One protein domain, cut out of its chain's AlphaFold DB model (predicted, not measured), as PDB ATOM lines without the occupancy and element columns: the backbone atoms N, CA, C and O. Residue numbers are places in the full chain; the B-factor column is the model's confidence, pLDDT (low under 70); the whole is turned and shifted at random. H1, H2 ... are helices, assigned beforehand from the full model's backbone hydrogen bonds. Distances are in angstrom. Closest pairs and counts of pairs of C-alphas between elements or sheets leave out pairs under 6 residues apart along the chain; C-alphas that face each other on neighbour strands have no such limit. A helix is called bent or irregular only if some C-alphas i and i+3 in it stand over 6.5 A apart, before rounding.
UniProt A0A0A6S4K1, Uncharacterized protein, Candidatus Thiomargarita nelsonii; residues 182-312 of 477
ATOM      1  N   ASN A 182      -3.811 -35.705   8.085       63.06
ATOM      2  CA  ASN A 182      -4.585 -36.435   9.078       63.06
ATOM      3  C   ASN A 182      -4.229 -37.919   8.923       63.06
ATOM      4  O   ASN A 182      -4.571 -38.494   7.881       63.06
ATOM      5  N   PRO A 183      -3.531 -38.551   9.883       62.25
ATOM      6  CA  PRO A 183      -3.191 -39.958   9.759       62.25
ATOM      7  C   PRO A 183      -4.475 -40.783   9.645       62.25
ATOM      8  O   PRO A 183      -5.422 -40.608  10.415       62.25
ATOM      9  N   SER A 184      -4.526 -41.682   8.660       55.47
ATOM     10  CA  SER A 184      -5.591 -42.678   8.595       55.47
ATOM     11  C   SER A 184      -5.512 -43.589   9.824       55.47
ATOM     12  O   SER A 184      -4.433 -43.852  10.362       55.47
ATOM     13  N   ALA A 185      -6.668 -44.092  10.265       53.81
ATOM     14  CA  ALA A 185      -6.791 -44.947  11.447       53.81
ATOM     15  C   ALA A 185      -5.932 -46.230  11.392       53.81
ATOM     16  O   ALA A 185      -5.700 -46.851  12.427       53.81
ATOM     17  N   ASP A 186      -5.438 -46.609  10.209       53.78
ATOM     18  CA  ASP A 186      -4.795 -47.899   9.967       53.78
ATOM     19  C   ASP A 186      -3.310 -47.956  10.362       53.78
ATOM     20  O   ASP A 186      -2.783 -49.058  10.520       53.78
ATOM     21  N   ASN A 187      -2.606 -46.823  10.535       67.12
ATOM     22  CA  ASN A 187      -1.194 -46.870  10.962       67.12
ATOM     23  C   ASN A 187      -0.668 -45.647  11.759       67.12
ATOM     24  O   ASN A 187       0.393 -45.098  11.445       67.12
ATOM     25  N   PRO A 188      -1.362 -45.216  12.832       71.56
ATOM     26  CA  PRO A 188      -0.967 -44.060  13.648       71.56
ATOM     27  C   PRO A 188       0.418 -44.197  14.307       71.56
ATOM     28  O   PRO A 188       1.100 -43.195  14.496       71.56
ATOM     29  N   ALA A 189       0.870 -45.419  14.616       76.38
ATOM     30  CA  ALA A 189       2.182 -45.653  15.228       76.38
ATOM     31  C   ALA A 189       3.347 -45.302  14.286       76.38
ATOM     32  O   ALA A 189       4.305 -44.660  14.705       76.38
ATOM     33  N   LEU A 190       3.240 -45.670  13.002       79.25
ATOM     34  CA  LEU A 190       4.245 -45.326  11.993       79.25
ATOM     35  C   LEU A 190       4.320 -43.807  11.790       79.25
ATOM     36  O   LEU A 190       5.405 -43.248  11.677       79.25
ATOM     37  N   HIS A 191       3.164 -43.139  11.796       80.81
ATOM     38  CA  HIS A 191       3.093 -41.688  11.657       80.81
ATOM     39  C   HIS A 191       3.751 -40.960  12.842       80.81
ATOM     40  O   HIS A 191       4.487 -40.001  12.628       80.81
ATOM     41  N   VAL A 192       3.568 -41.445  14.079       83.75
ATOM     42  CA  VAL A 192       4.254 -40.897  15.267       83.75
ATOM     43  C   VAL A 192       5.778 -40.998  15.142       83.75
ATOM     44  O   VAL A 192       6.467 -40.033  15.469       83.75
ATOM     45  N   GLU A 193       6.315 -42.110  14.633       84.38
ATOM     46  CA  GLU A 193       7.762 -42.243  14.402       84.38
ATOM     47  C   GLU A 193       8.272 -41.254  13.341       84.38
ATOM     48  O   GLU A 193       9.258 -40.559  13.583       84.38
ATOM     49  N   THR A 194       7.555 -41.069  12.226       84.62
ATOM     50  CA  THR A 194       7.919 -40.055  11.214       84.62
ATOM     51  C   THR A 194       7.934 -38.627  11.783       84.62
ATOM     52  O   THR A 194       8.782 -37.809  11.409       84.62
ATOM     53  N   LEU A 195       7.024 -38.301  12.710       84.31
ATOM     54  CA  LEU A 195       7.017 -36.999  13.389       84.31
ATOM     55  C   LEU A 195       8.217 -36.850  14.344       84.31
ATOM     56  O   LEU A 195       8.833 -35.783  14.385       84.31
ATOM     57  N   LYS A 196       8.595 -37.912  15.071       86.19
ATOM     58  CA  LYS A 196       9.777 -37.926  15.956       86.19
ATOM     59  C   LYS A 196      11.082 -37.752  15.177       86.19
ATOM     60  O   LYS A 196      11.939 -36.977  15.600       86.19
ATOM     61  N   GLU A 197      11.211 -38.406  14.023       85.81
ATOM     62  CA  GLU A 197      12.356 -38.232  13.120       85.81
ATOM     63  C   GLU A 197      12.498 -36.771  12.653       85.81
ATOM     64  O   GLU A 197      13.608 -36.235  12.629       85.81
ATOM     65  N   ASN A 198      11.384 -36.086  12.365       83.12
ATOM     66  CA  ASN A 198      11.404 -34.667  11.991       83.12
ATOM     67  C   ASN A 198      11.769 -33.738  13.152       83.12
ATOM     68  O   ASN A 198      12.541 -32.801  12.947       83.12
ATOM     69  N   ILE A 199      11.281 -34.003  14.372       85.44
ATOM     70  CA  ILE A 199      11.730 -33.266  15.566       85.44
ATOM     71  C   ILE A 199      13.247 -33.391  15.713       85.44
ATOM     72  O   ILE A 199      13.926 -32.380  15.893       85.44
ATOM     73  N   PHE A 200      13.786 -34.607  15.593       83.25
ATOM     74  CA  PHE A 200      15.226 -34.837  15.693       83.25
ATOM     75  C   PHE A 200      16.002 -34.053  14.624       83.25
ATOM     76  O   PHE A 200      16.991 -33.387  14.934       83.25
ATOM     77  N   ALA A 201      15.523 -34.063  13.376       81.50
ATOM     78  CA  ALA A 201      16.142 -33.319  12.285       81.50
ATOM     79  C   ALA A 201      16.119 -31.796  12.528       81.50
ATOM     80  O   ALA A 201      17.152 -31.141  12.380       81.50
ATOM     81  N   LEU A 202      14.991 -31.239  12.986       83.12
ATOM     82  CA  LEU A 202      14.852 -29.820  13.344       83.12
ATOM     83  C   LEU A 202      15.754 -29.418  14.523       83.12
ATOM     84  O   LEU A 202      16.361 -28.348  14.495       83.12
ATOM     85  N   GLN A 203      15.875 -30.273  15.543       82.19
ATOM     86  CA  GLN A 203      16.725 -30.041  16.716       82.19
ATOM     87  C   GLN A 203      18.225 -30.131  16.399       82.19
ATOM     88  O   GLN A 203      19.034 -29.531  17.106       82.19
ATOM     89  N   SER A 204      18.606 -30.861  15.347       80.25
ATOM     90  CA  SER A 204      20.008 -31.028  14.937       80.25
ATOM     91  C   SER A 204      20.606 -29.820  14.196       80.25
ATOM     92  O   SER A 204      21.816 -29.780  13.970       80.25
ATOM     93  N   LEU A 205      19.786 -28.830  13.819       78.81
ATOM     94  CA  LEU A 205      20.230 -27.636  13.095       78.81
ATOM     95  C   LEU A 205      21.059 -26.699  13.995       78.81
ATOM     96  O   LEU A 205      20.607 -26.269  15.056       78.81
ATOM     97  N   ASP A 206      22.262 -26.325  13.545       67.31
ATOM     98  CA  ASP A 206      23.139 -25.403  14.280       67.31
ATOM     99  C   ASP A 206      22.557 -23.978  14.307       67.31
ATOM    100  O   ASP A 206      22.432 -23.298  13.282       67.31
ATOM    101  N   ALA A 207      22.259 -23.494  15.516       65.56
ATOM    102  CA  ALA A 207      21.728 -22.158  15.768       65.56
ATOM    103  C   ALA A 207      22.630 -21.023  15.253       65.56
ATOM    104  O   ALA A 207      22.133 -19.928  14.995       65.56
ATOM    105  N   ASN A 208      23.934 -21.263  15.074       62.44
ATOM    106  CA  ASN A 208      24.878 -20.248  14.595       62.44
ATOM    107  C   ASN A 208      24.767 -19.963  13.089       62.44
ATOM    108  O   ASN A 208      25.292 -18.950  12.625       62.44
ATOM    109  N   ILE A 209      24.111 -20.842  12.328       64.25
ATOM    110  CA  ILE A 209      23.990 -20.745  10.862       64.25
ATOM    111  C   ILE A 209      22.578 -20.273  10.459       64.25
ATOM    112  O   ILE A 209      22.353 -19.799   9.345       64.25
ATOM    113  N   LEU A 210      21.620 -20.346  11.384       68.88
ATOM    114  CA  LEU A 210      20.227 -19.985  11.152       68.88
ATOM    115  C   LEU A 210      19.992 -18.474  11.239       68.88
ATOM    116  O   LEU A 210      20.520 -17.773  12.104       68.88
ATOM    117  N   LYS A 211      19.102 -17.963  10.380       72.25
ATOM    118  CA  LYS A 211      18.578 -16.604  10.544       72.25
ATOM    119  C   LYS A 211      17.640 -16.569  11.761       72.25
ATOM    120  O   LYS A 211      16.898 -17.529  11.977       72.25
ATOM    121  N   PRO A 212      17.564 -15.451  12.507       71.50
ATOM    122  CA  PRO A 212      16.691 -15.338  13.682       71.50
ATOM    123  C   PRO A 212      15.218 -15.693  13.413       71.50
ATOM    124  O   PRO A 212      14.573 -16.330  14.242       71.50
ATOM    125  N   ASN A 213      14.702 -15.337  12.231       74.88
ATOM    126  CA  ASN A 213      13.330 -15.657  11.818       74.88
ATOM    127  C   ASN A 213      13.109 -17.147  11.520       74.88
ATOM    128  O   ASN A 213      11.989 -17.628  11.657       74.88
ATOM    129  N   ASP A 214      14.145 -17.869  11.095       76.38
ATOM    130  CA  ASP A 214      14.050 -19.308  10.843       76.38
ATOM    131  C   ASP A 214      14.121 -20.070  12.170       76.38
ATOM    132  O   ASP A 214      13.371 -21.016  12.381       76.38
ATOM    133  N   SER A 215      14.927 -19.586  13.121       77.69
ATOM    134  CA  SER A 215      15.032 -20.165  14.464       77.69
ATOM    135  C   SER A 215      13.706 -20.115  15.237       77.69
ATOM    136  O   SER A 215      13.310 -21.109  15.847       77.69
ATOM    137  N   SER A 216      12.963 -19.004  15.162       81.50
ATOM    138  CA  SER A 216      11.642 -18.903  15.802       81.50
ATOM    139  C   SER A 216      10.582 -19.791  15.137       81.50
ATOM    140  O   SER A 216       9.753 -20.372  15.836       81.50
ATOM    141  N   LYS A 217      10.626 -19.949  13.807       83.38
ATOM    142  CA  LYS A 217       9.749 -20.878  13.073       83.38
ATOM    143  C   LYS A 217      10.035 -22.337  13.412       83.38
ATOM    144  O   LYS A 217       9.092 -23.078  13.665       83.38
ATOM    145  N   ILE A 218      11.310 -22.722  13.466       83.25
ATOM    146  CA  ILE A 218      11.743 -24.068  13.868       83.25
ATOM    147  C   ILE A 218      11.236 -24.377  15.279       83.25
ATOM    148  O   ILE A 218      10.606 -25.409  15.488       83.25
ATOM    149  N   ALA A 219      11.435 -23.459  16.232       83.25
ATOM    150  CA  ALA A 219      10.946 -23.635  17.598       83.25
ATOM    151  C   ALA A 219       9.420 -23.818  17.646       83.25
ATOM    152  O   ALA A 219       8.924 -24.701  18.342       83.25
ATOM    153  N   HIS A 220       8.673 -23.025  16.871       85.25
ATOM    154  CA  HIS A 220       7.221 -23.155  16.790       85.25
ATOM    155  C   HIS A 220       6.775 -24.507  16.214       85.25
ATOM    156  O   HIS A 220       5.891 -25.144  16.786       85.25
ATOM    157  N   GLN A 221       7.393 -24.960  15.120       84.19
ATOM    158  CA  GLN A 221       7.076 -26.251  14.507       84.19
ATOM    159  C   GLN A 221       7.420 -27.428  15.424       84.19
ATOM    160  O   GLN A 221       6.620 -28.352  15.529       84.19
ATOM    161  N   ILE A 222       8.548 -27.378  16.148       84.75
ATOM    162  CA  ILE A 222       8.885 -28.390  17.163       84.75
ATOM    163  C   ILE A 222       7.757 -28.488  18.196       84.75
ATOM    164  O   ILE A 222       7.237 -29.577  18.421       84.75
ATOM    165  N   THR A 223       7.301 -27.361  18.756       86.81
ATOM    166  CA  THR A 223       6.193 -27.366  19.726       86.81
ATOM    167  C   THR A 223       4.891 -27.912  19.125       86.81
ATOM    168  O   THR A 223       4.139 -28.610  19.806       86.81
ATOM    169  N   GLN A 224       4.591 -27.613  17.857       86.00
ATOM    170  CA  GLN A 224       3.415 -28.173  17.179       86.00
ATOM    171  C   GLN A 224       3.525 -29.692  17.004       86.00
ATOM    172  O   GLN A 224       2.564 -30.402  17.299       86.00
ATOM    173  N   LEU A 225       4.686 -30.195  16.579       84.50
ATOM    174  CA  LEU A 225       4.943 -31.627  16.436       84.50
ATOM    175  C   LEU A 225       4.838 -32.354  17.783       84.50
ATOM    176  O   LEU A 225       4.167 -33.379  17.860       84.50
ATOM    177  N   GLU A 226       5.432 -31.809  18.848       87.31
ATOM    178  CA  GLU A 226       5.361 -32.377  20.202       87.31
ATOM    179  C   GLU A 226       3.910 -32.508  20.689       87.31
ATOM    180  O   GLU A 226       3.508 -33.565  21.181       87.31
ATOM    181  N   ASN A 227       3.092 -31.469  20.493       86.50
ATOM    182  CA  ASN A 227       1.675 -31.492  20.862       86.50
ATOM    183  C   ASN A 227       0.869 -32.510  20.037       86.50
ATOM    184  O   ASN A 227       0.003 -33.210  20.578       86.50
ATOM    185  N   THR A 228       1.146 -32.610  18.735       84.44
ATOM    186  CA  THR A 228       0.497 -33.583  17.845       84.44
ATOM    187  C   THR A 228       0.867 -35.014  18.233       84.44
ATOM    188  O   THR A 228      -0.026 -35.851  18.363       84.44
ATOM    189  N   ILE A 229       2.148 -35.290  18.503       84.44
ATOM    190  CA  ILE A 229       2.622 -36.596  18.988       84.44
ATOM    191  C   ILE A 229       1.917 -36.966  20.293       84.44
ATOM    192  O   ILE A 229       1.336 -38.045  20.371       84.44
ATOM    193  N   ALA A 230       1.890 -36.064  21.279       83.06
ATOM    194  CA  ALA A 230       1.239 -36.324  22.562       83.06
ATOM    195  C   ALA A 230      -0.255 -36.665  22.396       83.06
ATOM    196  O   ALA A 230      -0.768 -37.588  23.030       83.06
ATOM    197  N   THR A 231      -0.944 -35.959  21.495       83.06
ATOM    198  CA  THR A 231      -2.360 -36.210  21.189       83.06
ATOM    199  C   THR A 231      -2.562 -37.582  20.535       83.06
ATOM    200  O   THR A 231      -3.444 -38.337  20.948       83.06
ATOM    201  N   LEU A 232      -1.742 -37.931  19.540       82.62
ATOM    202  CA  LEU A 232      -1.822 -39.214  18.834       82.62
ATOM    203  C   LEU A 232      -1.461 -40.397  19.739       82.62
ATOM    204  O   LEU A 232      -2.144 -41.419  19.711       82.62
ATOM    205  N   GLU A 233      -0.435 -40.263  20.580       82.69
ATOM    206  CA  GLU A 233      -0.051 -41.287  21.557       82.69
ATOM    207  C   GLU A 233      -1.171 -41.523  22.582       82.69
ATOM    208  O   GLU A 233      -1.495 -42.673  22.897       82.69
ATOM    209  N   GLN A 234      -1.845 -40.461  23.037       82.56
ATOM    210  CA  GLN A 234      -3.012 -40.584  23.912       82.56
ATOM    211  C   GLN A 234      -4.189 -41.288  23.215       82.56
ATOM    212  O   GLN A 234      -4.846 -42.142  23.822       82.56
ATOM    213  N   GLN A 235      -4.463 -40.962  21.949       80.06
ATOM    214  CA  GLN A 235      -5.501 -41.632  21.159       80.06
ATOM    215  C   GLN A 235      -5.179 -43.116  20.945       80.06
ATOM    216  O   GLN A 235      -6.058 -43.959  21.124       80.06
ATOM    217  N   LEU A 236      -3.920 -43.448  20.640       80.06
ATOM    218  CA  LEU A 236      -3.456 -44.823  20.466       80.06
ATOM    219  C   LEU A 236      -3.618 -45.635  21.756       80.06
ATOM    220  O   LEU A 236      -4.202 -46.718  21.729       80.06
ATOM    221  N   ALA A 237      -3.168 -45.089  22.888       78.38
ATOM    222  CA  ALA A 237      -3.323 -45.724  24.194       78.38
ATOM    223  C   ALA A 237      -4.806 -45.938  24.543       78.38
ATOM    224  O   ALA A 237      -5.191 -47.009  25.015       78.38
ATOM    225  N   THR A 238      -5.662 -44.954  24.245       76.81
ATOM    226  CA  THR A 238      -7.116 -45.045  24.455       76.81
ATOM    227  C   THR A 238      -7.746 -46.137  23.585       76.81
ATOM    228  O   THR A 238      -8.552 -46.923  24.083       76.81
ATOM    229  N   ALA A 239      -7.369 -46.232  22.307       78.06
ATOM    230  CA  ALA A 239      -7.876 -47.249  21.384       78.06
ATOM    231  C   ALA A 239      -7.419 -48.667  21.767       78.06
ATOM    232  O   ALA A 239      -8.220 -49.604  21.764       78.06
ATOM    233  N   GLN A 240      -6.151 -48.833  22.156       79.31
ATOM    234  CA  GLN A 240      -5.612 -50.109  22.642       79.31
ATOM    235  C   GLN A 240      -6.297 -50.559  23.937       79.31
ATOM    236  O   GLN A 240      -6.671 -51.731  24.070       79.31
ATOM    237  N   ALA A 241      -6.509 -49.629  24.872       79.12
ATOM    238  CA  ALA A 241      -7.257 -49.895  26.091       79.12
ATOM    239  C   ALA A 241      -8.703 -50.306  25.770       79.12
ATOM    240  O   ALA A 241      -9.156 -51.338  26.260       79.12
ATOM    241  N   ALA A 242      -9.395 -49.583  24.882       79.56
ATOM    242  CA  ALA A 242     -10.755 -49.916  24.453       79.56
ATOM    243  C   ALA A 242     -10.854 -51.317  23.820       79.56
ATOM    244  O   ALA A 242     -11.762 -52.080  24.153       79.56
ATOM    245  N   ASN A 243      -9.898 -51.697  22.967       82.12
ATOM    246  CA  ASN A 243      -9.862 -53.030  22.358       82.12
ATOM    247  C   ASN A 243      -9.629 -54.141  23.400       82.12
ATOM    248  O   ASN A 243     -10.295 -55.179  23.391       82.12
ATOM    249  N   THR A 244      -8.718 -53.900  24.347       82.75
ATOM    250  CA  THR A 244      -8.439 -54.828  25.454       82.75
ATOM    251  C   THR A 244      -9.673 -55.012  26.337       82.75
ATOM    252  O   THR A 244     -10.055 -56.144  26.630       82.75
ATOM    253  N   ILE A 245     -10.334 -53.908  26.701       85.12
ATOM    254  CA  ILE A 245     -11.594 -53.899  27.455       85.12
ATOM    255  C   ILE A 245     -12.655 -54.719  26.716       85.12
ATOM    256  O   ILE A 245     -13.228 -55.635  27.297       85.12
ATOM    257  N   SER A 246     -12.858 -54.459  25.421       86.12
ATOM    258  CA  SER A 246     -13.853 -55.176  24.620       86.12
ATOM    259  C   SER A 246     -13.578 -56.682  24.548       86.12
ATOM    260  O   SER A 246     -14.508 -57.479  24.662       86.12
ATOM    261  N   THR A 247     -12.316 -57.083  24.379       86.88
ATOM    262  CA  THR A 247     -11.917 -58.498  24.308       86.88
ATOM    263  C   THR A 247     -12.139 -59.211  25.644       86.88
ATOM    264  O   THR A 247     -12.684 -60.315  25.689       86.88
ATOM    265  N   LEU A 248     -11.734 -58.581  26.750       88.75
ATOM    266  CA  LEU A 248     -11.939 -59.123  28.093       88.75
ATOM    267  C   LEU A 248     -13.431 -59.222  28.426       88.75
ATOM    268  O   LEU A 248     -13.872 -60.260  28.915       88.75
ATOM    269  N   ALA A 249     -14.218 -58.194  28.104       89.88
ATOM    270  CA  ALA A 249     -15.658 -58.204  28.318       89.88
ATOM    271  C   ALA A 249     -16.339 -59.348  27.556       89.88
ATOM    272  O   ALA A 249     -17.088 -60.118  28.153       89.88
ATOM    273  N   GLN A 250     -16.002 -59.537  26.276       92.31
ATOM    274  CA  GLN A 250     -16.528 -60.646  25.478       92.31
ATOM    275  C   GLN A 250     -16.185 -62.011  26.090       92.31
ATOM    276  O   GLN A 250     -17.031 -62.905  26.142       92.31
ATOM    277  N   ARG A 251     -14.955 -62.179  26.588       91.06
ATOM    278  CA  ARG A 251     -14.522 -63.426  27.230       91.06
ATOM    279  C   ARG A 251     -15.253 -63.681  28.550       91.06
ATOM    280  O   ARG A 251     -15.609 -64.823  28.827       91.06
ATOM    281  N   ALA A 252     -15.502 -62.640  29.347       93.12
ATOM    282  CA  ALA A 252     -16.307 -62.751  30.563       93.12
ATOM    283  C   ALA A 252     -17.741 -63.193  30.240       93.12
ATOM    284  O   ALA A 252     -18.227 -64.140  30.853       93.12
ATOM    285  N   THR A 253     -18.378 -62.585  29.233       94.25
ATOM    286  CA  THR A 253     -19.713 -62.990  28.766       94.25
ATOM    287  C   THR A 253     -19.736 -64.451  28.324       94.25
ATOM    288  O   THR A 253     -20.593 -65.201  28.773       94.25
ATOM    289  N   GLN A 254     -18.754 -64.897  27.535       94.44
ATOM    290  CA  GLN A 254     -18.663 -66.302  27.121       94.44
ATOM    291  C   GLN A 254     -18.574 -67.264  28.309       94.44
ATOM    292  O   GLN A 254     -19.214 -68.311  28.300       94.44
ATOM    293  N   PHE A 255     -17.802 -66.926  29.343       95.19
ATOM    294  CA  PHE A 255     -17.736 -67.754  30.546       95.19
ATOM    295  C   PHE A 255     -19.059 -67.777  31.317       95.19
ATOM    296  O   PHE A 255     -19.463 -68.844  31.775       95.19
ATOM    297  N   ILE A 256     -19.751 -66.640  31.423       94.56
ATOM    298  CA  ILE A 256     -21.086 -66.574  32.035       94.56
ATOM    299  C   ILE A 256     -22.070 -67.458  31.254       94.56
ATOM    300  O   ILE A 256     -22.759 -68.284  31.852       94.56
ATOM    301  N   ASP A 257     -22.092 -67.352  29.926       93.81
ATOM    302  CA  ASP A 257     -22.978 -68.143  29.068       93.81
ATOM    303  C   ASP A 257     -22.663 -69.641  29.141       93.81
ATOM    304  O   ASP A 257     -23.572 -70.467  29.253       93.81
ATOM    305  N   ASN A 258     -21.381 -70.012  29.150       91.94
ATOM    306  CA  ASN A 258     -20.967 -71.401  29.328       91.94
ATOM    307  C   ASN A 258     -21.432 -71.942  30.685       91.94
ATOM    308  O   ASN A 258     -22.034 -73.010  30.730       91.94
ATOM    309  N   ALA A 259     -21.258 -71.185  31.776       92.25
ATOM    310  CA  ALA A 259     -21.751 -71.577  33.098       92.25
ATOM    311  C   ALA A 259     -23.270 -71.812  33.108       92.25
ATOM    312  O   ALA A 259     -23.756 -72.734  33.763       92.25
ATOM    313  N   LYS A 260     -24.033 -70.997  32.369       90.94
ATOM    314  CA  LYS A 260     -25.484 -71.167  32.242       90.94
ATOM    315  C   LYS A 260     -25.864 -72.422  31.457       90.94
ATOM    316  O   LYS A 260     -26.875 -73.040  31.785       90.94
ATOM    317  N   ASN A 261     -25.087 -72.800  30.452       90.19
ATOM    318  CA  ASN A 261     -25.395 -73.937  29.582       90.19
ATOM    319  C   ASN A 261     -24.887 -75.285  30.116       90.19
ATOM    320  O   ASN A 261     -25.332 -76.329  29.643       90.19
ATOM    321  N   GLU A 262     -23.995 -75.279  31.104       89.38
ATOM    322  CA  GLU A 262     -23.551 -76.498  31.779       89.38
ATOM    323  C   GLU A 262     -24.679 -77.161  32.595       89.38
ATOM    324  O   GLU A 262     -25.569 -76.479  33.124       89.38
ATOM    325  N   PRO A 263     -24.642 -78.498  32.761       85.31
ATOM    326  CA  PRO A 263     -25.512 -79.192  33.697       85.31
ATOM    327  C   PRO A 263     -25.362 -78.624  35.110       85.31
ATOM    328  O   PRO A 263     -24.252 -78.378  35.577       85.31
ATOM    329  N   ALA A 264     -26.479 -78.480  35.825       75.50
ATOM    330  CA  ALA A 264     -26.518 -77.806  37.123       75.50
ATOM    331  C   ALA A 264     -25.541 -78.400  38.160       75.50
ATOM    332  O   ALA A 264     -25.009 -77.664  38.980       75.50
ATOM    333  N   GLN A 265     -25.268 -79.706  38.115       75.06
ATOM    334  CA  GLN A 265     -24.350 -80.393  39.038       75.06
ATOM    335  C   GLN A 265     -22.902 -80.512  38.518       75.06
ATOM    336  O   GLN A 265     -22.092 -81.199  39.130       75.06
ATOM    337  N   SER A 266     -22.569 -79.896  37.381       83.94
ATOM    338  CA  SER A 266     -21.235 -79.980  36.779       83.94
ATOM    339  C   SER A 266     -20.216 -79.143  37.556       83.94
ATOM    340  O   SER A 266     -20.434 -77.952  37.788       83.94
ATOM    341  N   ASP A 267     -19.053 -79.721  37.869       80.94
ATOM    342  CA  ASP A 267     -17.920 -78.994  38.468       80.94
ATOM    343  C   ASP A 267     -17.419 -77.844  37.567       80.94
ATOM    344  O   ASP A 267     -16.826 -76.870  38.043       80.94
ATOM    345  N   LEU A 268     -17.701 -77.913  36.257       87.75
ATOM    346  CA  LEU A 268     -17.342 -76.873  35.288       87.75
ATOM    347  C   LEU A 268     -18.090 -75.557  35.527       87.75
ATOM    348  O   LEU A 268     -17.570 -74.493  35.188       87.75
ATOM    349  N   VAL A 269     -19.264 -75.602  36.162       88.81
ATOM    350  CA  VAL A 269     -20.028 -74.403  36.532       88.81
ATOM    351  C   VAL A 269     -19.189 -73.487  37.420       88.81
ATOM    352  O   VAL A 269     -19.061 -72.293  37.143       88.81
ATOM    353  N   LEU A 270     -18.565 -74.043  38.465       87.94
ATOM    354  CA  LEU A 270     -17.734 -73.264  39.383       87.94
ATOM    355  C   LEU A 270     -16.504 -72.695  38.667       87.94
ATOM    356  O   LEU A 270     -16.153 -71.529  38.867       87.94
ATOM    357  N   TYR A 271     -15.874 -73.493  37.802       89.75
ATOM    358  CA  TYR A 271     -14.740 -73.053  36.989       89.75
ATOM    359  C   TYR A 271     -15.097 -71.853  36.100       89.75
ATOM    360  O   TYR A 271     -14.370 -70.856  36.078       89.75
ATOM    361  N   TYR A 272     -16.224 -71.909  35.393       92.00
ATOM    362  CA  TYR A 272     -16.641 -70.831  34.502       92.00
ATOM    363  C   TYR A 272     -17.042 -69.562  35.261       92.00
ATOM    364  O   TYR A 272     -16.596 -68.476  34.893       92.00
ATOM    365  N   LEU A 273     -17.793 -69.680  36.362       92.56
ATOM    366  CA  LEU A 273     -18.165 -68.525  37.188       92.56
ATOM    367  C   LEU A 273     -16.937 -67.836  37.805       92.56
ATOM    368  O   LEU A 273     -16.827 -66.612  37.755       92.56
ATOM    369  N   THR A 274     -15.983 -68.608  38.335       89.94
ATOM    370  CA  THR A 274     -14.738 -68.051  38.900       89.94
ATOM    371  C   THR A 274     -13.836 -67.440  37.829       89.94
ATOM    372  O   THR A 274     -13.220 -66.398  38.068       89.94
ATOM    373  N   SER A 275     -13.799 -68.020  36.626       90.12
ATOM    374  CA  SER A 275     -13.082 -67.452  35.478       90.12
ATOM    375  C   SER A 275     -13.692 -66.122  35.023       90.12
ATOM    376  O   SER A 275     -12.957 -65.158  34.806       90.12
ATOM    377  N   ALA A 276     -15.025 -66.035  34.937       92.94
ATOM    378  CA  ALA A 276     -15.726 -64.790  34.629       92.94
ATOM    379  C   ALA A 276     -15.439 -63.708  35.682       92.94
ATOM    380  O   ALA A 276     -15.070 -62.587  35.332       92.94
ATOM    381  N   GLU A 277     -15.519 -64.053  36.971       92.69
ATOM    382  CA  GLU A 277     -15.227 -63.122  38.064       92.69
ATOM    383  C   GLU A 277     -13.772 -62.625  38.030       92.69
ATOM    384  O   GLU A 277     -13.510 -61.437  38.224       92.69
ATOM    385  N   SER A 278     -12.817 -63.510  37.725       91.25
ATOM    386  CA  SER A 278     -11.407 -63.141  37.562       91.25
ATOM    387  C   SER A 278     -11.212 -62.110  36.446       91.25
ATOM    388  O   SER A 278     -10.512 -61.116  36.645       91.25
ATOM    389  N   ILE A 279     -11.875 -62.292  35.301       90.38
ATOM    390  CA  ILE A 279     -11.796 -61.349  34.177       90.38
ATOM    391  C   ILE A 279     -12.453 -60.011  34.522       90.38
ATOM    392  O   ILE A 279     -11.890 -58.962  34.213       90.38
ATOM    393  N   ILE A 280     -13.596 -60.017  35.216       90.38
ATOM    394  CA  ILE A 280     -14.239 -58.781  35.688       90.38
ATOM    395  C   ILE A 280     -13.296 -58.011  36.627       90.38
ATOM    396  O   ILE A 280     -13.138 -56.799  36.487       90.38
ATOM    397  N   ARG A 281     -12.581 -58.699  37.528       87.38
ATOM    398  CA  ARG A 281     -11.555 -58.066  38.379       87.38
ATOM    399  C   ARG A 281     -10.384 -57.508  37.566       87.38
ATOM    400  O   ARG A 281      -9.887 -56.433  37.889       87.38
ATOM    401  N   GLN A 282      -9.949 -58.196  36.510       86.25
ATOM    402  CA  GLN A 282      -8.912 -57.677  35.606       86.25
ATOM    403  C   GLN A 282      -9.374 -56.409  34.875       86.25
ATOM    404  O   GLN A 282      -8.607 -55.452  34.789       86.25
ATOM    405  N   LEU A 283     -10.629 -56.354  34.417       85.75
ATOM    406  CA  LEU A 283     -11.213 -55.161  33.791       85.75
ATOM    407  C   LEU A 283     -11.172 -53.937  34.719       85.75
ATOM    408  O   LEU A 283     -10.825 -52.844  34.271       85.75
ATOM    409  N   VAL A 284     -11.448 -54.128  36.015       84.38
ATOM    410  CA  VAL A 284     -11.352 -53.063  37.034       84.38
ATOM    411  C   VAL A 284      -9.931 -52.491  37.127       84.38
ATOM    412  O   VAL A 284      -9.766 -51.287  37.309       84.38
ATOM    413  N   LEU A 285      -8.903 -53.334  36.983       80.69
ATOM    414  CA  LEU A 285      -7.499 -52.926  37.099       80.69
ATOM    415  C   LEU A 285      -6.968 -52.221  35.843       80.69
ATOM    416  O   LEU A 285      -6.180 -51.286  35.961       80.69
ATOM    417  N   VAL A 286      -7.375 -52.667  34.651       74.00
ATOM    418  CA  VAL A 286      -6.831 -52.164  33.375       74.00
ATOM    419  C   VAL A 286      -7.367 -50.773  33.025       74.00
ATOM    420  O   VAL A 286      -6.680 -50.007  32.353       74.00
ATOM    421  N   ALA A 287      -8.572 -50.416  33.477       68.62
ATOM    422  CA  ALA A 287      -9.231 -49.189  33.035       68.62
ATOM    423  C   ALA A 287     -10.051 -48.475  34.131       68.62
ATOM    424  O   ALA A 287     -11.234 -48.194  33.928       68.62
ATOM    425  N   PRO A 288      -9.440 -48.108  35.276       63.44
ATOM    426  CA  PRO A 288     -10.164 -47.558  36.429       63.44
ATOM    427  C   PRO A 288     -10.896 -46.235  36.136       63.44
ATOM    428  O   PRO A 288     -11.918 -45.936  36.751       63.44
ATOM    429  N   ASN A 289     -10.402 -45.457  35.167       67.56
ATOM    430  CA  ASN A 289     -10.908 -44.120  34.846       67.56
ATOM    431  C   ASN A 289     -11.633 -44.032  33.491       67.56
ATOM    432  O   ASN A 289     -12.011 -42.937  33.086       67.56
ATOM    433  N   MET A 290     -11.826 -45.149  32.777       74.19
ATOM    434  CA  MET A 290     -12.543 -45.140  31.496       74.19
ATOM    435  C   MET A 290     -14.027 -45.420  31.716       74.19
ATOM    436  O   MET A 290     -14.406 -46.483  32.201       74.19
ATOM    437  N   GLU A 291     -14.886 -44.493  31.298       75.94
ATOM    438  CA  GLU A 291     -16.329 -44.611  31.541       75.94
ATOM    439  C   GLU A 291     -16.957 -45.824  30.841       75.94
ATOM    440  O   GLU A 291     -17.816 -46.498  31.402       75.94
ATOM    441  N   MET A 292     -16.441 -46.182  29.662       73.31
ATOM    442  CA  MET A 292     -16.828 -47.401  28.947       73.31
ATOM    443  C   MET A 292     -16.547 -48.674  29.764       73.31
ATOM    444  O   MET A 292     -17.376 -49.583  29.781       73.31
ATOM    445  N   ALA A 293     -15.411 -48.727  30.471       77.38
ATOM    446  CA  ALA A 293     -15.063 -49.865  31.316       77.38
ATOM    447  C   ALA A 293     -16.007 -49.970  32.517       77.38
ATOM    448  O   ALA A 293     -16.481 -51.062  32.814       77.38
ATOM    449  N   LYS A 294     -16.345 -48.846  33.166       82.81
ATOM    450  CA  LYS A 294     -17.274 -48.839  34.310       82.81
ATOM    451  C   LYS A 294     -18.640 -49.411  33.944       82.81
ATOM    452  O   LYS A 294     -19.146 -50.269  34.664       82.81
ATOM    453  N   THR A 295     -19.206 -48.980  32.816       85.44
ATOM    454  CA  THR A 295     -20.499 -49.489  32.339       85.44
ATOM    455  C   THR A 295     -20.429 -50.989  32.059       85.44
ATOM    456  O   THR A 295     -21.277 -51.735  32.541       85.44
ATOM    457  N   GLN A 296     -19.394 -51.456  31.351       85.81
ATOM    458  CA  GLN A 296     -19.237 -52.886  31.059       85.81
ATOM    459  C   GLN A 296     -19.038 -53.729  32.324       85.81
ATOM    460  O   GLN A 296     -19.645 -54.789  32.444       85.81
ATOM    461  N   ILE A 297     -18.239 -53.258  33.284       88.50
ATOM    462  CA  ILE A 297     -18.025 -53.940  34.568       88.50
ATOM    463  C   ILE A 297     -19.346 -54.078  35.329       88.50
ATOM    464  O   ILE A 297     -19.636 -55.160  35.840       88.50
ATOM    465  N   ALA A 298     -20.155 -53.016  35.390       88.56
ATOM    466  CA  ALA A 298     -21.453 -53.049  36.059       88.56
ATOM    467  C   ALA A 298     -22.398 -54.064  35.397       88.56
ATOM    468  O   ALA A 298     -22.935 -54.932  36.082       88.56
ATOM    469  N   THR A 299     -22.527 -54.017  34.066       91.81
ATOM    470  CA  THR A 299     -23.363 -54.960  33.309       91.81
ATOM    471  C   THR A 299     -22.902 -56.408  33.481       91.81
ATOM    472  O   THR A 299     -23.723 -57.282  33.743       91.81
ATOM    473  N   LEU A 300     -21.598 -56.681  33.380       93.62
ATOM    474  CA  LEU A 300     -21.055 -58.033  33.553       93.62
ATOM    475  C   LEU A 300     -21.235 -58.549  34.984       93.62
ATOM    476  O   LEU A 300     -21.512 -59.731  35.174       93.62
ATOM    477  N   SER A 301     -21.099 -57.677  35.984       92.06
ATOM    478  CA  SER A 301     -21.314 -58.043  37.389       92.06
ATOM    479  C   SER A 301     -22.774 -58.413  37.644       92.06
ATOM    480  O   SER A 301     -23.048 -59.420  38.291       92.06
ATOM    481  N   GLU A 302     -23.712 -57.646  37.085       93.81
ATOM    482  CA  GLU A 302     -25.140 -57.959  37.155       93.81
ATOM    483  C   GLU A 302     -25.464 -59.282  36.445       93.81
ATOM    484  O   GLU A 302     -26.123 -60.145  37.024       93.81
ATOM    485  N   GLN A 303     -24.946 -59.487  35.228       94.19
ATOM    486  CA  GLN A 303     -25.118 -60.738  34.482       94.19
ATOM    487  C   GLN A 303     -24.556 -61.947  35.240       94.19
ATOM    488  O   GLN A 303     -25.191 -63.003  35.267       94.19
ATOM    489  N   LEU A 304     -23.389 -61.799  35.873       94.69
ATOM    490  CA  LEU A 304     -22.772 -62.856  36.668       94.69
ATOM    491  C   LEU A 304     -23.638 -63.220  37.880       94.69
ATOM    492  O   LEU A 304     -23.856 -64.403  38.135       94.69
ATOM    493  N   GLU A 305     -24.153 -62.232  38.614       92.19
ATOM    494  CA  GLU A 305     -25.022 -62.487  39.770       92.19
ATOM    495  C   GLU A 305     -26.365 -63.106  39.366       92.19
ATOM    496  O   GLU A 305     -26.814 -64.069  39.990       92.19
ATOM    497  N   GLN A 306     -26.972 -62.645  38.270       92.81
ATOM    498  CA  GLN A 306     -28.175 -63.274  37.718       92.81
ATOM    499  C   GLN A 306     -27.914 -64.732  37.310       92.81
ATOM    500  O   GLN A 306     -28.707 -65.617  37.639       92.81
ATOM    501  N   ALA A 307     -26.784 -65.011  36.653       92.12
ATOM    502  CA  ALA A 307     -26.405 -66.369  36.277       92.12
ATOM    503  C   ALA A 307     -26.203 -67.268  37.506       92.12
ATOM    504  O   ALA A 307     -26.713 -68.390  37.528       92.12
ATOM    505  N   LYS A 308     -25.527 -66.775  38.555       90.56
ATOM    506  CA  LYS A 308     -25.368 -67.493  39.832       90.56
ATOM    507  C   LYS A 308     -26.724 -67.862  40.439       90.56
ATOM    508  O   LYS A 308     -26.918 -69.012  40.828       90.56
ATOM    509  N   GLN A 309     -27.672 -66.924  40.476       88.44
ATOM    510  CA  GLN A 309     -29.018 -67.168  41.005       88.44
ATOM    511  C   GLN A 309     -29.799 -68.198  40.171       88.44
ATOM    512  O   GLN A 309     -30.406 -69.113  40.729       88.44
ATOM    513  N   GLU A 310     -29.758 -68.096  38.842       89.75
ATOM    514  CA  GLU A 310     -30.429 -69.032  37.929       89.75
ATOM    515  C   GLU A 310     -29.868 -70.459  38.052       89.75
ATOM    516  O   GLU A 310     -30.614 -71.441  38.090       89.75
ATOM    517  N   ILE A 311     -28.545 -70.589  38.150       89.38
ATOM    518  CA  ILE A 311     -27.858 -71.867  38.366       89.38
ATOM    519  C   ILE A 311     -28.234 -72.456  39.731       89.38
ATOM    520  O   ILE A 311     -28.637 -73.618  39.797       89.38
ATOM    521  N   ALA A 312     -28.178 -71.656  40.801       86.56
ATOM    522  CA  ALA A 312     -28.559 -72.083  42.147       86.56
ATOM    523  C   ALA A 312     -30.015 -72.572  42.204       86.56
ATOM    524  O   ALA A 312     -30.318 -73.565  42.874       86.56
TER     525      ALA A 312
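Overview. This is residues 182 to 312 of the 477 residues of an uncharacterized protein of Candidatus Thiomargarita nelsonii (UniProt A0A0A6S4K1). One very long helix, H2, runs nearly the whole length of a thin rod; H3 and H4 fold back and forth beside its last part as a three-helix bundle, and the shorter H1 packs alone along its first half. The stretch of H2 between H1 and the bundle has no other named helix beside it. The printed part has 131 residues with four named helices, in the order H1, H2, H3, H4, and no named strand; the class is all helix. The whole is extended, with a radius of gyration of the C-alphas of 24.5 A, and it spans 82 by 21 by 21 A.

Arrangement. The hub is H2, residues 212 to 261, which touches three other helices. With residues 241 to 260 alone it touches H3, residues 267 to 286; the closest C-alphas are those of Ala 252 and Ala 276, 4.6 A apart. These two form a helical hairpin, at a shallow tilt of 16 degrees, opposite ways. With residues 242 to 260 alone H2 touches H4, residues 291 to 312, the closest C-alphas being those of Ile 256 and Leu 304 at 6.2 A; they run the same way at a shallow tilt of 7 degrees. H3 and H4 form a second helical hairpin and touch, with C-alphas 280 and 297 closest at 6.2 A, at a shallow tilt of 16 degrees, opposite ways. H2, H3 and H4 are an up-and-down bundle, each helix running against the one before it. With residues 218 to 236 alone H2 touches H1, residues 188 to 203, in another helical hairpin; the closest C-alphas are those of Ile 199 and Ile 222, 5.9 A apart, and the shallow tilt is 22 degrees, opposite ways. H1 is apart from H3 and from H4. Every O i to N i+4 pair is within hydrogen-bond range in H1, H2 and H4, and 15 of 16 are in H3.

Along the chain. H2 has 50 residues and measures 73.9 A from C-alpha 212 at (16.691, -15.338, 13.682) to C-alpha 261 at (-25.395, -73.937, 29.582). H3 measures 29.5 A and H4 31.9 A, the latter ending at C-alpha 312, (-28.559, -72.083, 42.147). H1 measures 22.8 A and begins at C-alpha 188, (-0.967, -44.060, 13.648). No helix is bent or irregular.

Size, cuts and confidence. The two C-alphas farthest apart are those of Lys 211 and Gln 265, at 82.0 A. The printed part has no cut. The links H2 to H3 and H3 to H4 are tight, and H1 to H2 is short, with 8 residues. The mean pLDDT of the printed part is 82.9; residues 182 to 187, 206 to 210 and 287 to 289 of this model are under 70.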